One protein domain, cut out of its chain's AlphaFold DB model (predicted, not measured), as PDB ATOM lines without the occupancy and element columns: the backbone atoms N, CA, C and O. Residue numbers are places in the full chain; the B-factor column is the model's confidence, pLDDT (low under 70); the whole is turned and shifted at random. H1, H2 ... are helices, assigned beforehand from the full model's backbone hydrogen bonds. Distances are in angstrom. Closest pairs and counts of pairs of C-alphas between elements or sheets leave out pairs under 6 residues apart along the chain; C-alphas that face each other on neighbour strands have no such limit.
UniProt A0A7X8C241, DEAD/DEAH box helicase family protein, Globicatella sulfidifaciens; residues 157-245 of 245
ATOM      1  N   TYR A 157     132.699 179.728 160.557       84.19
ATOM      2  CA  TYR A 157     133.991 179.760 161.232       84.19
ATOM      3  C   TYR A 157     134.102 181.021 162.086       84.19
ATOM      4  O   TYR A 157     133.948 182.131 161.576       84.19
ATOM      5  N   PHE A 158     134.413 180.841 163.367       84.75
ATOM      6  CA  PHE A 158     134.614 181.928 164.318       84.75
ATOM      7  C   PHE A 158     136.035 181.855 164.878       84.75
ATOM      8  O   PHE A 158     136.391 180.905 165.571       84.75
ATOM      9  N   GLY A 159     136.856 182.863 164.571       86.50
ATOM     10  CA  GLY A 159     138.164 183.039 165.200       86.50
ATOM     11  C   GLY A 159     137.988 183.672 166.577       86.50
ATOM     12  O   GLY A 159     137.599 184.836 166.672       86.50
ATOM     13  N   ILE A 160     138.238 182.907 167.637       83.94
ATOM     14  CA  ILE A 160     138.038 183.342 169.021       83.94
ATOM     15  C   ILE A 160     139.406 183.473 169.680       83.94
ATOM     16  O   ILE A 160     140.180 182.522 169.697       83.94
ATOM     17  N   ASN A 161     139.694 184.647 170.238       82.19
ATOM     18  CA  ASN A 161     140.895 184.834 171.045       82.19
ATOM     19  C   ASN A 161     140.739 184.088 172.376       82.19
ATOM     20  O   ASN A 161     139.704 184.220 173.041       82.19
ATOM     21  N   ASP A 162     141.764 183.326 172.758       78.25
ATOM     22  CA  ASP A 162     141.831 182.703 174.081       78.25
ATOM     23  C   ASP A 162     142.104 183.771 175.160       78.25
ATOM     24  O   ASP A 162     142.436 184.926 174.857       78.25
ATOM     25  N   ILE A 163     141.920 183.405 176.427       80.94
ATOM     26  CA  ILE A 163     142.163 184.307 177.550       80.94
ATOM     27  C   ILE A 163     143.651 184.671 177.656       80.94
ATOM     28  O   ILE A 163     144.547 183.903 177.298       80.94
ATOM     29  N   THR A 164     143.920 185.862 178.181       75.38
ATOM     30  CA  THR A 164     145.274 186.312 178.519       75.38
ATOM     31  C   THR A 164     145.504 186.161 180.015       75.38
ATOM     32  O   THR A 164     144.735 186.714 180.798       75.38
ATOM     33  N   SER A 165     146.579 185.481 180.410       65.25
ATOM     34  CA  SER A 165     147.046 185.412 181.798       65.25
ATOM     35  C   SER A 165     148.439 186.039 181.866       65.25
ATOM     36  O   SER A 165     149.301 185.698 181.060       65.25
ATOM     37  N   ASP A 166     148.639 187.025 182.745       62.75
ATOM     38  CA  ASP A 166     149.906 187.762 182.906       62.75
ATOM     39  C   ASP A 166     150.517 188.299 181.589       62.75
ATOM     40  O   ASP A 166     151.712 188.171 181.336       62.75
ATOM     41  N   ASN A 167     149.696 188.915 180.724       63.19
ATOM     42  CA  ASN A 167     150.069 189.414 179.383       63.19
ATOM     43  C   ASN A 167     150.533 188.344 178.372       63.19
ATOM     44  O   ASN A 167     150.965 188.693 177.270       63.19
ATOM     45  N   HIS A 168     150.388 187.058 178.688       65.12
ATOM     46  CA  HIS A 168     150.623 185.960 177.759       65.12
ATOM     47  C   HIS A 168     149.294 185.350 177.300       65.12
ATOM     48  O   HIS A 168     148.402 185.067 178.102       65.12
ATOM     49  N   ILE A 169     149.151 185.165 175.986       69.62
ATOM     50  CA  ILE A 169     148.009 184.457 175.400       69.62
ATOM     51  C   ILE A 169     148.153 182.978 175.759       69.62
ATOM     52  O   ILE A 169     149.205 182.384 175.501       69.62
ATOM     53  N   VAL A 170     147.113 182.390 176.350       70.38
ATOM     54  CA  VAL A 170     147.080 180.945 176.586       70.38
ATOM     55  C   VAL A 170     147.024 180.236 175.230       70.38
ATOM     56  O   VAL A 170     146.192 180.549 174.384       70.38
ATOM     57  N   SER A 171     147.962 179.323 174.997       71.62
ATOM     58  CA  SER A 171     148.107 178.552 173.758       71.62
ATOM     59  C   SER A 171     148.354 177.082 174.080       71.62
ATOM     60  O   SER A 171     148.635 176.742 175.225       71.62
ATOM     61  N   ASP A 172     148.347 176.216 173.068       64.81
ATOM     62  CA  ASP A 172     148.588 174.770 173.223       64.81
ATOM     63  C   ASP A 172     149.935 174.418 173.890       64.81
ATOM     64  O   ASP A 172     150.121 173.301 174.377       64.81
ATOM     65  N   PHE A 173     150.885 175.359 173.925       69.19
ATOM     66  CA  PHE A 173     152.193 175.202 174.571       69.19
ATOM     67  C   PHE A 173     152.265 175.809 175.977       69.19
ATOM     68  O   PHE A 173     153.320 175.750 176.611       69.19
ATOM     69  N   SER A 174     151.182 176.419 176.456       75.06
ATOM     70  CA  SER A 174     151.118 177.021 177.783       75.06
ATOM     71  C   SER A 174     151.174 175.969 178.887       75.06
ATOM     72  O   SER A 174     150.888 174.785 178.686       75.06
ATOM     73  N   ASP A 175     151.526 176.424 180.088       76.69
ATOM     74  CA  ASP A 175     151.514 175.572 181.266       76.69
ATOM     75  C   ASP A 175     150.133 174.952 181.474       76.69
ATOM     76  O   ASP A 175     149.099 175.611 181.354       76.69
ATOM     77  N   PHE A 176     150.129 173.675 181.848       73.62
ATOM     78  CA  PHE A 176     148.917 172.887 182.058       73.62
ATOM     79  C   PHE A 176     147.874 173.609 182.926       73.62
ATOM     80  O   PHE A 176     146.687 173.604 182.615       73.62
ATOM     81  N   ASN A 177     148.327 174.287 183.984       73.69
ATOM     82  CA  ASN A 177     147.457 175.019 184.903       73.69
ATOM     83  C   ASN A 177     146.681 176.158 184.220       73.69
ATOM     84  O   ASN A 177     145.558 176.442 184.627       73.69
ATOM     85  N   LEU A 178     147.247 176.780 183.181       76.44
ATOM     86  CA  LEU A 178     146.585 177.824 182.392       76.44
ATOM     87  C   LEU A 178     145.535 177.225 181.448       76.44
ATOM     88  O   LEU A 178     144.446 177.775 181.305       76.44
ATOM     89  N   LEU A 179     145.825 176.058 180.864       78.44
ATOM     90  CA  LEU A 179     144.901 175.342 179.979       78.44
ATOM     91  C   LEU A 179     143.630 174.885 180.709       78.44
ATOM     92  O   LEU A 179     142.554 174.842 180.116       78.44
ATOM     93  N   ILE A 180     143.729 174.576 182.000       82.81
ATOM     94  CA  ILE A 180     142.585 174.147 182.814       82.81
ATOM     95  C   ILE A 180     142.090 175.229 183.779       82.81
ATOM     96  O   ILE A 180     141.317 174.914 184.684       82.81
ATOM     97  N   ALA A 181     142.528 176.483 183.642       87.00
ATOM     98  CA  ALA A 181     142.097 177.570 184.520       87.00
ATOM     99  C   ALA A 181     140.570 177.752 184.460       87.00
ATOM    100  O   ALA A 181     139.972 177.671 183.387       87.00
ATOM    101  N   ASP A 182     139.924 178.011 185.604       88.81
ATOM    102  CA  ASP A 182     138.460 178.172 185.649       88.81
ATOM    103  C   ASP A 182     137.979 179.323 184.757       88.81
ATOM    104  O   ASP A 182     136.910 179.234 184.159       88.81
ATOM    105  N   GLU A 183     138.796 180.367 184.615       88.12
ATOM    106  CA  GLU A 183     138.562 181.483 183.697       88.12
ATOM    107  C   GLU A 183     138.478 181.018 182.238       88.12
ATOM    108  O   GLU A 183     137.529 181.375 181.542       88.12
ATOM    109  N   ARG A 184     139.403 180.155 181.790       88.81
ATOM    110  CA  ARG A 184     139.395 179.601 180.426       88.81
ATOM    111  C   ARG A 184     138.194 178.692 180.214       88.81
ATOM    112  O   ARG A 184     137.542 178.774 179.180       88.81
ATOM    113  N   VAL A 185     137.871 177.852 181.198       90.94
ATOM    114  CA  VAL A 185     136.704 176.959 181.121       90.94
ATOM    115  C   VAL A 185     135.410 177.759 180.992       90.94
ATOM    116  O   VAL A 185     134.591 177.439 180.135       90.94
ATOM    117  N   ASN A 186     135.231 178.809 181.798       91.38
ATOM    118  CA  ASN A 186     134.058 179.677 181.682       91.38
ATOM    119  C   ASN A 186     134.043 180.405 180.331       91.38
ATOM    120  O   ASN A 186     133.006 180.436 179.688       91.38
ATOM    121  N   HIS A 187     135.191 180.900 179.852       90.56
ATOM    122  CA  HIS A 187     135.287 181.534 178.532       90.56
ATOM    123  C   HIS A 187     134.875 180.587 177.400       90.56
ATOM    124  O   HIS A 187     134.133 180.995 176.513       90.56
ATOM    125  N   ILE A 188     135.288 179.316 177.439       89.56
ATOM    126  CA  ILE A 188     134.849 178.306 176.463       89.56
ATOM    127  C   ILE A 188     133.322 178.162 176.499       89.56
ATOM    128  O   ILE A 188     132.689 178.250 175.450       89.56
ATOM    129  N   ILE A 189     132.727 178.000 177.689       90.38
ATOM    130  CA  ILE A 189     131.269 177.859 177.853       90.38
ATOM    131  C   ILE A 189     130.542 179.094 177.308       90.38
ATOM    132  O   ILE A 189     129.663 178.958 176.457       90.38
ATOM    133  N   ASP A 190     130.958 180.288 177.728       90.75
ATOM    134  CA  ASP A 190     130.350 181.556 177.326       90.75
ATOM    135  C   ASP A 190     130.395 181.738 175.804       90.75
ATOM    136  O   ASP A 190     129.447 182.229 175.190       90.75
ATOM    137  N   LYS A 191     131.497 181.335 175.158       89.62
ATOM    138  CA  LYS A 191     131.633 181.424 173.701       89.62
ATOM    139  C   LYS A 191     130.807 180.371 172.973       89.62
ATOM    140  O   LYS A 191     130.203 180.714 171.957       89.62
ATOM    141  N   THR A 192     130.729 179.147 173.487       87.56
ATOM    142  CA  THR A 192     129.842 178.111 172.939       87.56
ATOM    143  C   THR A 192     128.372 178.535 173.031       87.56
ATOM    144  O   THR A 192     127.620 178.322 172.082       87.56
ATOM    145  N   GLU A 193     127.958 179.198 174.113       87.12
ATOM    146  CA  GLU A 193     126.603 179.752 174.245       87.12
ATOM    147  C   GLU A 193     126.371 180.960 173.326       87.12
ATOM    148  O   GLU A 193     125.324 181.054 172.689       87.12
ATOM    149  N   TYR A 194     127.354 181.859 173.211       88.88
ATOM    150  CA  TYR A 194     127.248 183.071 172.395       88.88
ATOM    151  C   TYR A 194     127.131 182.781 170.894       88.88
ATOM    152  O   TYR A 194     126.264 183.343 170.224       88.88
ATOM    153  N   TYR A 195     128.006 181.928 170.351       88.06
ATOM    154  CA  TYR A 195     127.946 181.539 168.935       88.06
ATOM    155  C   TYR A 195     126.876 180.477 168.671       88.06
ATOM    156  O   TYR A 195     126.422 180.326 167.534       88.06
ATOM    157  N   GLY A 196     126.448 179.783 169.725       86.25
ATOM    158  CA  GLY A 196     125.410 178.774 169.679       86.25
ATOM    159  C   GLY A 196     125.818 177.527 168.899       86.25
ATOM    160  O   GLY A 196     126.977 177.296 168.556       86.25
ATOM    161  N   TYR A 197     124.819 176.700 168.616       85.44
ATOM    162  CA  TYR A 197     124.962 175.461 167.862       85.44
ATOM    163  C   TYR A 197     123.805 175.314 166.877       85.44
ATOM    164  O   TYR A 197     122.740 175.908 167.034       85.44
ATOM    165  N   SER A 198     124.024 174.513 165.839       81.12
ATOM    166  CA  SER A 198     122.971 174.176 164.880       81.12
ATOM    167  C   SER A 198     122.148 172.985 165.382       81.12
ATOM    168  O   SER A 198     122.717 171.982 165.812       81.12
ATOM    169  N   GLY A 199     120.818 173.072 165.284       84.19
ATOM    170  CA  GLY A 199     119.876 172.022 165.700       84.19
ATOM    171  C   GLY A 199     119.307 172.210 167.112       84.19
ATOM    172  O   GLY A 199     119.518 173.235 167.747       84.19
ATOM    173  N   ASP A 200     118.579 171.202 167.604       83.19
ATOM    174  CA  ASP A 200     117.805 171.292 168.858       83.19
ATOM    175  C   ASP A 200     118.607 170.931 170.121       83.19
ATOM    176  O   ASP A 200     118.125 171.084 171.244       83.19
ATOM    177  N   LYS A 201     119.820 170.390 169.954       85.12
ATOM    178  CA  LYS A 201     120.678 169.940 171.056       85.12
ATOM    179  C   LYS A 201     122.150 170.172 170.734       85.12
ATOM    180  O   LYS A 201     122.612 169.796 169.658       85.12
ATOM    181  N   LEU A 202     122.892 170.687 171.714       83.75
ATOM    182  CA  LEU A 202     124.341 170.837 171.628       83.75
ATOM    183  C   LEU A 202     125.014 169.464 171.475       83.75
ATOM    184  O   LEU A 202     124.930 168.613 172.364       83.75
ATOM    185  N   CYS A 203     125.693 169.270 170.347       85.44
ATOM    186  CA  CYS A 203     126.556 168.126 170.073       85.44
ATOM    187  C   CYS A 203     127.918 168.659 169.624       85.44
ATOM    188  O   CYS A 203     128.093 168.959 168.446       85.44
ATOM    189  N   ASP A 204     128.851 168.792 170.563       86.12
ATOM    190  CA  ASP A 204     130.141 169.442 170.321       86.12
ATOM    191  C   ASP A 204     131.319 168.457 170.387       86.12
ATOM    192  O   ASP A 204     131.246 167.407 171.037       86.12
ATOM    193  N   ILE A 205     132.411 168.802 169.704       90.50
ATOM    194  CA  ILE A 205     133.689 168.091 169.737       90.50
ATOM    195  C   ILE A 205     134.782 169.106 170.055       90.50
ATOM    196  O   ILE A 205     135.113 169.957 169.235       90.50
ATOM    197  N   ILE A 206     135.399 168.952 171.226       90.12
ATOM    198  CA  ILE A 206     136.507 169.799 171.666       90.12
ATOM    199  C   ILE A 206     137.821 169.057 171.420       90.12
ATOM    200  O   ILE A 206     138.038 167.965 171.952       90.12
ATOM    201  N   PHE A 207     138.705 169.658 170.625       89.69
ATOM    202  CA  PHE A 207     140.078 169.190 170.452       89.69
ATOM    203  C   PHE A 207     140.989 169.920 171.438       89.69
ATOM    204  O   PHE A 207     140.939 171.142 171.539       89.69
ATOM    205  N   VAL A 208     141.808 169.163 172.165       88.56
ATOM    206  CA  VAL A 208     142.752 169.689 173.159       88.56
ATOM    207  C   VAL A 208     144.158 169.175 172.882       88.56
ATOM    208  O   VAL A 208     144.337 168.165 172.196       88.56
ATOM    209  N   SER A 209     145.155 169.858 173.435       84.81
ATOM    210  CA  SER A 209     146.564 169.611 173.126       84.81
ATOM    211  C   SER A 209     147.099 168.312 173.748       84.81
ATOM    212  O   SER A 209     147.991 167.665 173.192       84.81
ATOM    213  N   ARG A 210     146.573 167.912 174.918       85.75
ATOM    214  CA  ARG A 210     147.125 166.817 175.734       85.75
ATOM    215  C   ARG A 210     146.041 165.971 176.413       85.75
ATOM    216  O   ARG A 210     144.913 166.400 176.640       85.75
ATOM    217  N   ASN A 211     146.395 164.730 176.758       88.44
ATOM    218  CA  ASN A 211     145.448 163.780 177.359       88.44
ATOM    219  C   ASN A 211     145.024 164.166 178.786       88.44
ATOM    220  O   ASN A 211     143.880 163.941 179.164       88.44
ATOM    221  N   ASP A 212     145.947 164.694 179.584       89.19
ATOM    222  CA  ASP A 212     145.673 165.216 180.926       89.19
ATOM    223  C   ASP A 212     144.729 166.425 180.871       89.19
ATOM    224  O   ASP A 212     143.798 166.497 181.674       89.19
ATOM    225  N   GLU A 213     144.895 167.307 179.875       90.69
ATOM    226  CA  GLU A 213     144.009 168.464 179.661       90.69
ATOM    227  C   GLU A 213     142.578 167.987 179.419       90.69
ATOM    228  O   GLU A 213     141.652 168.450 180.080       90.69
ATOM    229  N   ALA A 214     142.400 166.985 178.553       91.69
ATOM    230  CA  ALA A 214     141.082 166.432 178.255       91.69
ATOM    231  C   ALA A 214     140.375 165.876 179.504       91.69
ATOM    232  O   ALA A 214     139.163 166.039 179.650       91.69
ATOM    233  N   ILE A 215     141.109 165.202 180.402       92.19
ATOM    234  CA  ILE A 215     140.540 164.599 181.619       92.19
ATOM    235  C   ILE A 215     140.050 165.685 182.573       92.19
ATOM    236  O   ILE A 215     138.924 165.605 183.070       92.19
ATOM    237  N   GLU A 216     140.889 166.680 182.851       92.88
ATOM    238  CA  GLU A 216     140.542 167.741 183.795       92.88
ATOM    239  C   GLU A 216     139.486 168.689 183.221       92.88
ATOM    240  O   GLU A 216     138.528 169.026 183.920       92.88
ATOM    241  N   LEU A 217     139.573 169.029 181.931       93.00
ATOM    242  CA  LEU A 217     138.555 169.826 181.251       93.00
ATOM    243  C   LEU A 217     137.188 169.131 181.293       93.00
ATOM    244  O   LEU A 217     136.198 169.756 181.667       93.00
ATOM    245  N   GLN A 218     137.130 167.821 181.021       94.50
ATOM    246  CA  GLN A 218     135.894 167.037 181.132       94.50
ATOM    247  C   GLN A 218     135.296 167.109 182.545       94.50
ATOM    248  O   GLN A 218     134.090 167.297 182.704       94.50
ATOM    249  N   LYS A 219     136.114 166.967 183.597       94.38
ATOM    250  CA  LYS A 219     135.629 167.083 184.984       94.38
ATOM    251  C   LYS A 219     135.044 168.467 185.253       94.38
ATOM    252  O   LYS A 219     133.959 168.559 185.821       94.38
ATOM    253  N   LYS A 220     135.736 169.529 184.831       94.62
ATOM    254  CA  LYS A 220     135.288 170.911 185.051       94.62
ATOM    255  C   LYS A 220     134.001 171.233 184.293       94.62
ATOM    256  O   LYS A 220     133.083 171.778 184.898       94.62
ATOM    257  N   LEU A 221     133.891 170.826 183.028       93.69
ATOM    258  CA  LEU A 221     132.666 170.990 182.236       93.69
ATOM    259  C   LEU A 221     131.493 170.202 182.844       93.69
ATOM    260  O   LEU A 221     130.392 170.738 182.965       93.69
ATOM    261  N   ASN A 222     131.732 168.977 183.326       93.69
ATOM    262  CA  ASN A 222     130.704 168.184 184.011       93.69
ATOM    263  C   ASN A 222     130.246 168.820 185.330       93.69
ATOM    264  O   ASN A 222     129.050 168.853 185.613       93.69
ATOM    265  N   ASN A 223     131.167 169.388 186.112       94.25
ATOM    266  CA  ASN A 223     130.826 170.127 187.332       94.25
ATOM    267  C   ASN A 223     130.002 171.394 187.044       94.25
ATOM    268  O   ASN A 223     129.279 171.865 187.918       94.25
ATOM    269  N   LYS A 224     130.095 171.931 185.823       91.81
ATOM    270  CA  LYS A 224     129.299 173.062 185.324       91.81
ATOM    271  C   LYS A 224     127.966 172.629 184.696       91.81
ATOM    272  O   LYS A 224     127.230 173.475 184.205       91.81
ATOM    273  N   GLY A 225     127.632 171.336 184.739       90.31
ATOM    274  CA  GLY A 225     126.351 170.795 184.276       90.31
ATOM    275  C   GLY A 225     126.325 170.325 182.818       90.31
ATOM    276  O   GLY A 225     125.279 169.881 182.350       90.31
ATOM    277  N   LEU A 226     127.451 170.373 182.098       90.19
ATOM    278  CA  LEU A 226     127.546 169.867 180.727       90.19
ATOM    279  C   LEU A 226     127.810 168.359 180.725       90.19
ATOM    280  O   LEU A 226     128.551 167.853 181.555       90.19
ATOM    281  N   SER A 227     127.232 167.615 179.783       91.50
ATOM    282  CA  SER A 227     127.501 166.177 179.657       91.50
ATOM    283  C   SER A 227     128.655 165.941 178.684       91.50
ATOM    284  O   SER A 227     128.459 165.961 177.470       91.50
ATOM    285  N   THR A 228     129.864 165.740 179.211       93.06
ATOM    286  CA  THR A 228     131.086 165.598 178.404       93.06
ATOM    287  C   THR A 228     131.832 164.292 178.682       93.06
ATOM    288  O   THR A 228     131.757 163.713 179.771       93.06
ATOM    289  N   LEU A 229     132.574 163.818 177.675       92.62
ATOM    290  CA  LEU A 229     133.381 162.599 177.740       92.62
ATOM    291  C   LEU A 229     134.734 162.802 177.048       92.62
ATOM    292  O   LEU A 229     134.778 163.121 175.862       92.62
ATOM    293  N   ALA A 230     135.830 162.519 177.754       91.06
ATOM    294  CA  ALA A 230     137.169 162.518 177.174       91.06
ATOM    295  C   ALA A 230     137.458 161.205 176.419       91.06
ATOM    296  O   ALA A 230     137.292 160.095 176.948       91.06
ATOM    297  N   LEU A 231     137.919 161.328 175.171       86.19
ATOM    298  CA  LEU A 231     138.283 160.211 174.299       86.19
ATOM    299  C   LEU A 231     139.765 160.287 173.924       86.19
ATOM    300  O   LEU A 231     140.266 161.336 173.544       86.19
ATOM    301  N   PHE A 232     140.452 159.146 173.997       83.75
ATOM    302  CA  PHE A 232     141.884 159.026 173.709       83.75
ATOM    303  C   PHE A 232     142.127 158.002 172.606       83.75
ATOM    304  O   PHE A 232     141.353 157.056 172.462       83.75
ATOM    305  N   GLY A 233     143.264 158.098 171.911       70.81
ATOM    306  CA  GLY A 233     143.658 157.110 170.896       70.81
ATOM    307  C   GLY A 233     143.791 155.670 171.423       70.81
ATOM    308  O   GLY A 233     143.689 154.724 170.649       70.81
ATOM    309  N   LYS A 234     143.970 155.486 172.741       67.56
ATOM    310  CA  LYS A 234     143.995 154.166 173.402       67.56
ATOM    311  C   LYS A 234     142.600 153.618 173.741       67.56
ATOM    312  O   LYS A 234     142.490 152.453 174.118       67.56
ATOM    313  N   ASN A 235     141.541 154.423 173.630       66.19
ATOM    314  CA  ASN A 235     140.183 153.991 173.953       66.19
ATOM    315  C   ASN A 235     139.620 153.177 172.779       66.19
ATOM    316  O   ASN A 235     139.487 153.684 171.667       66.19
ATOM    317  N   THR A 236     139.269 151.909 173.011       52.09
ATOM    318  CA  THR A 236     138.686 151.045 171.977       52.09
ATOM    319  C   THR A 236     137.269 151.499 171.579       52.09
ATOM    320  O   THR A 236     136.505 151.941 172.442       52.09
ATOM    321  N   PRO A 237     136.853 151.335 170.303       50.28
ATOM    322  CA  PRO A 237     135.616 151.925 169.761       50.28
ATOM    323  C   PRO A 237     134.290 151.451 170.387       50.28
ATOM    324  O   PRO A 237     133.239 152.000 170.066       50.28
ATOM    325  N   ILE A 238     134.306 150.420 171.239       43.72
ATOM    326  CA  ILE A 238     133.105 149.655 171.616       43.72
ATOM    327  C   ILE A 238     132.614 149.963 173.048       43.72
ATOM    328  O   ILE A 238     131.462 149.695 173.366       43.72
ATOM    329  N   GLY A 239     133.420 150.588 173.914       39.59
ATOM    330  CA  GLY A 239     133.127 150.610 175.358       39.59
ATOM    331  C   GLY A 239     132.344 151.799 175.934       39.59
ATOM    332  O   GLY A 239     131.918 151.710 177.080       39.59
ATOM    333  N   LYS A 240     132.181 152.926 175.225       42.44
ATOM    334  CA  LYS A 240     131.670 154.173 175.851       42.44
ATOM    335  C   LYS A 240     130.670 154.991 175.027       42.44
ATOM    336  O   LYS A 240     130.370 156.121 175.389       42.44
ATOM    337  N   ARG A 241     130.111 154.440 173.943       41.16
ATOM    338  CA  ARG A 241     129.043 155.122 173.175       41.16
ATOM    339  C   ARG A 241     127.673 155.126 173.868       41.16
ATOM    340  O   ARG A 241     126.778 155.813 173.396       41.16
ATOM    341  N   ASN A 242     127.532 154.437 175.000       34.88
ATOM    342  CA  ASN A 242     126.336 154.485 175.839       34.88
ATOM    343  C   ASN A 242     126.535 155.484 176.990       34.88
ATOM    344  O   ASN A 242     126.559 155.106 178.156       34.88
ATOM    345  N   GLY A 243     126.728 156.760 176.655       34.47
ATOM    346  CA  GLY A 243     126.331 157.842 177.555       34.47
ATOM    347  C   GLY A 243     124.828 158.025 177.379       34.47
ATOM    348  O   GLY A 243     124.383 158.180 176.243       34.47
ATOM    349  N   ASN A 244     124.068 157.888 178.467       33.09
ATOM    350  CA  ASN A 244     122.605 157.920 178.489       33.09
ATOM    351  C   ASN A 244     122.034 158.999 177.554       33.09
ATOM    352  O   ASN A 244     122.364 160.179 177.683       33.09
ATOM    353  N   ARG A 245     121.200 158.550 176.610       34.72
ATOM    354  CA  ARG A 245     120.267 159.415 175.886       34.72
ATOM    355  C   ARG A 245     119.269 160.030 176.850       34.72
ATOM    356  O   ARG A 245     118.866 159.305 177.788       34.72
TER     357      ARG A 245
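Overview. This is residues 157 to 245 of the 245 residues of the protein "DEAD/DEAH box helicase family protein" of Globicatella sulfidifaciens (UniProt A0A7X8C241). There is little regular structure: long unnamed stretches surround two helices, H2 and H3, set nearly at right angles, with the first residues of H2 on the later part of H3 and short H1 nearby. Residues 196 to 201 and 234 to 239 stick out. The 89 printed residues include three named helices, H1, H2, H3, and no named strand: all helix, with 31 residues in named elements. The whole is only just compact, close to loose: radius of gyration of the C-alphas 14.1 A, spans 43 by 31 by 25 A.

Arrangement. H1, residues 176 to 179, is close to but not clearly touching H3, residues 211 to 223; their closest C-alphas, Leu 179 and Glu 213, are 6.9 A apart. H2, residues 182 to 195, touches H3 with residues 182 to 185 alone, closest C-alphas Val 185 and Leu 221, 7.3 A; at 72 degrees they are only just about perpendicular. Every O i to N i+4 pair in H2 and H3 is within hydrogen-bond range; H1 is too short for one.

Along the chain. H1, 5.1 A long, begins at C-alpha 176 (148.917, 172.887, 182.058). H2 measures 20.0 A; H3, 18.8 A, ends at C-alpha 223 (130.826, 170.127, 187.332).

Size, cuts and confidence. The printed part has no cut. The H2 to H3 link is long. pLDDT is under 70 at residues 165 to 169, 172 to 173 and 234 to 245.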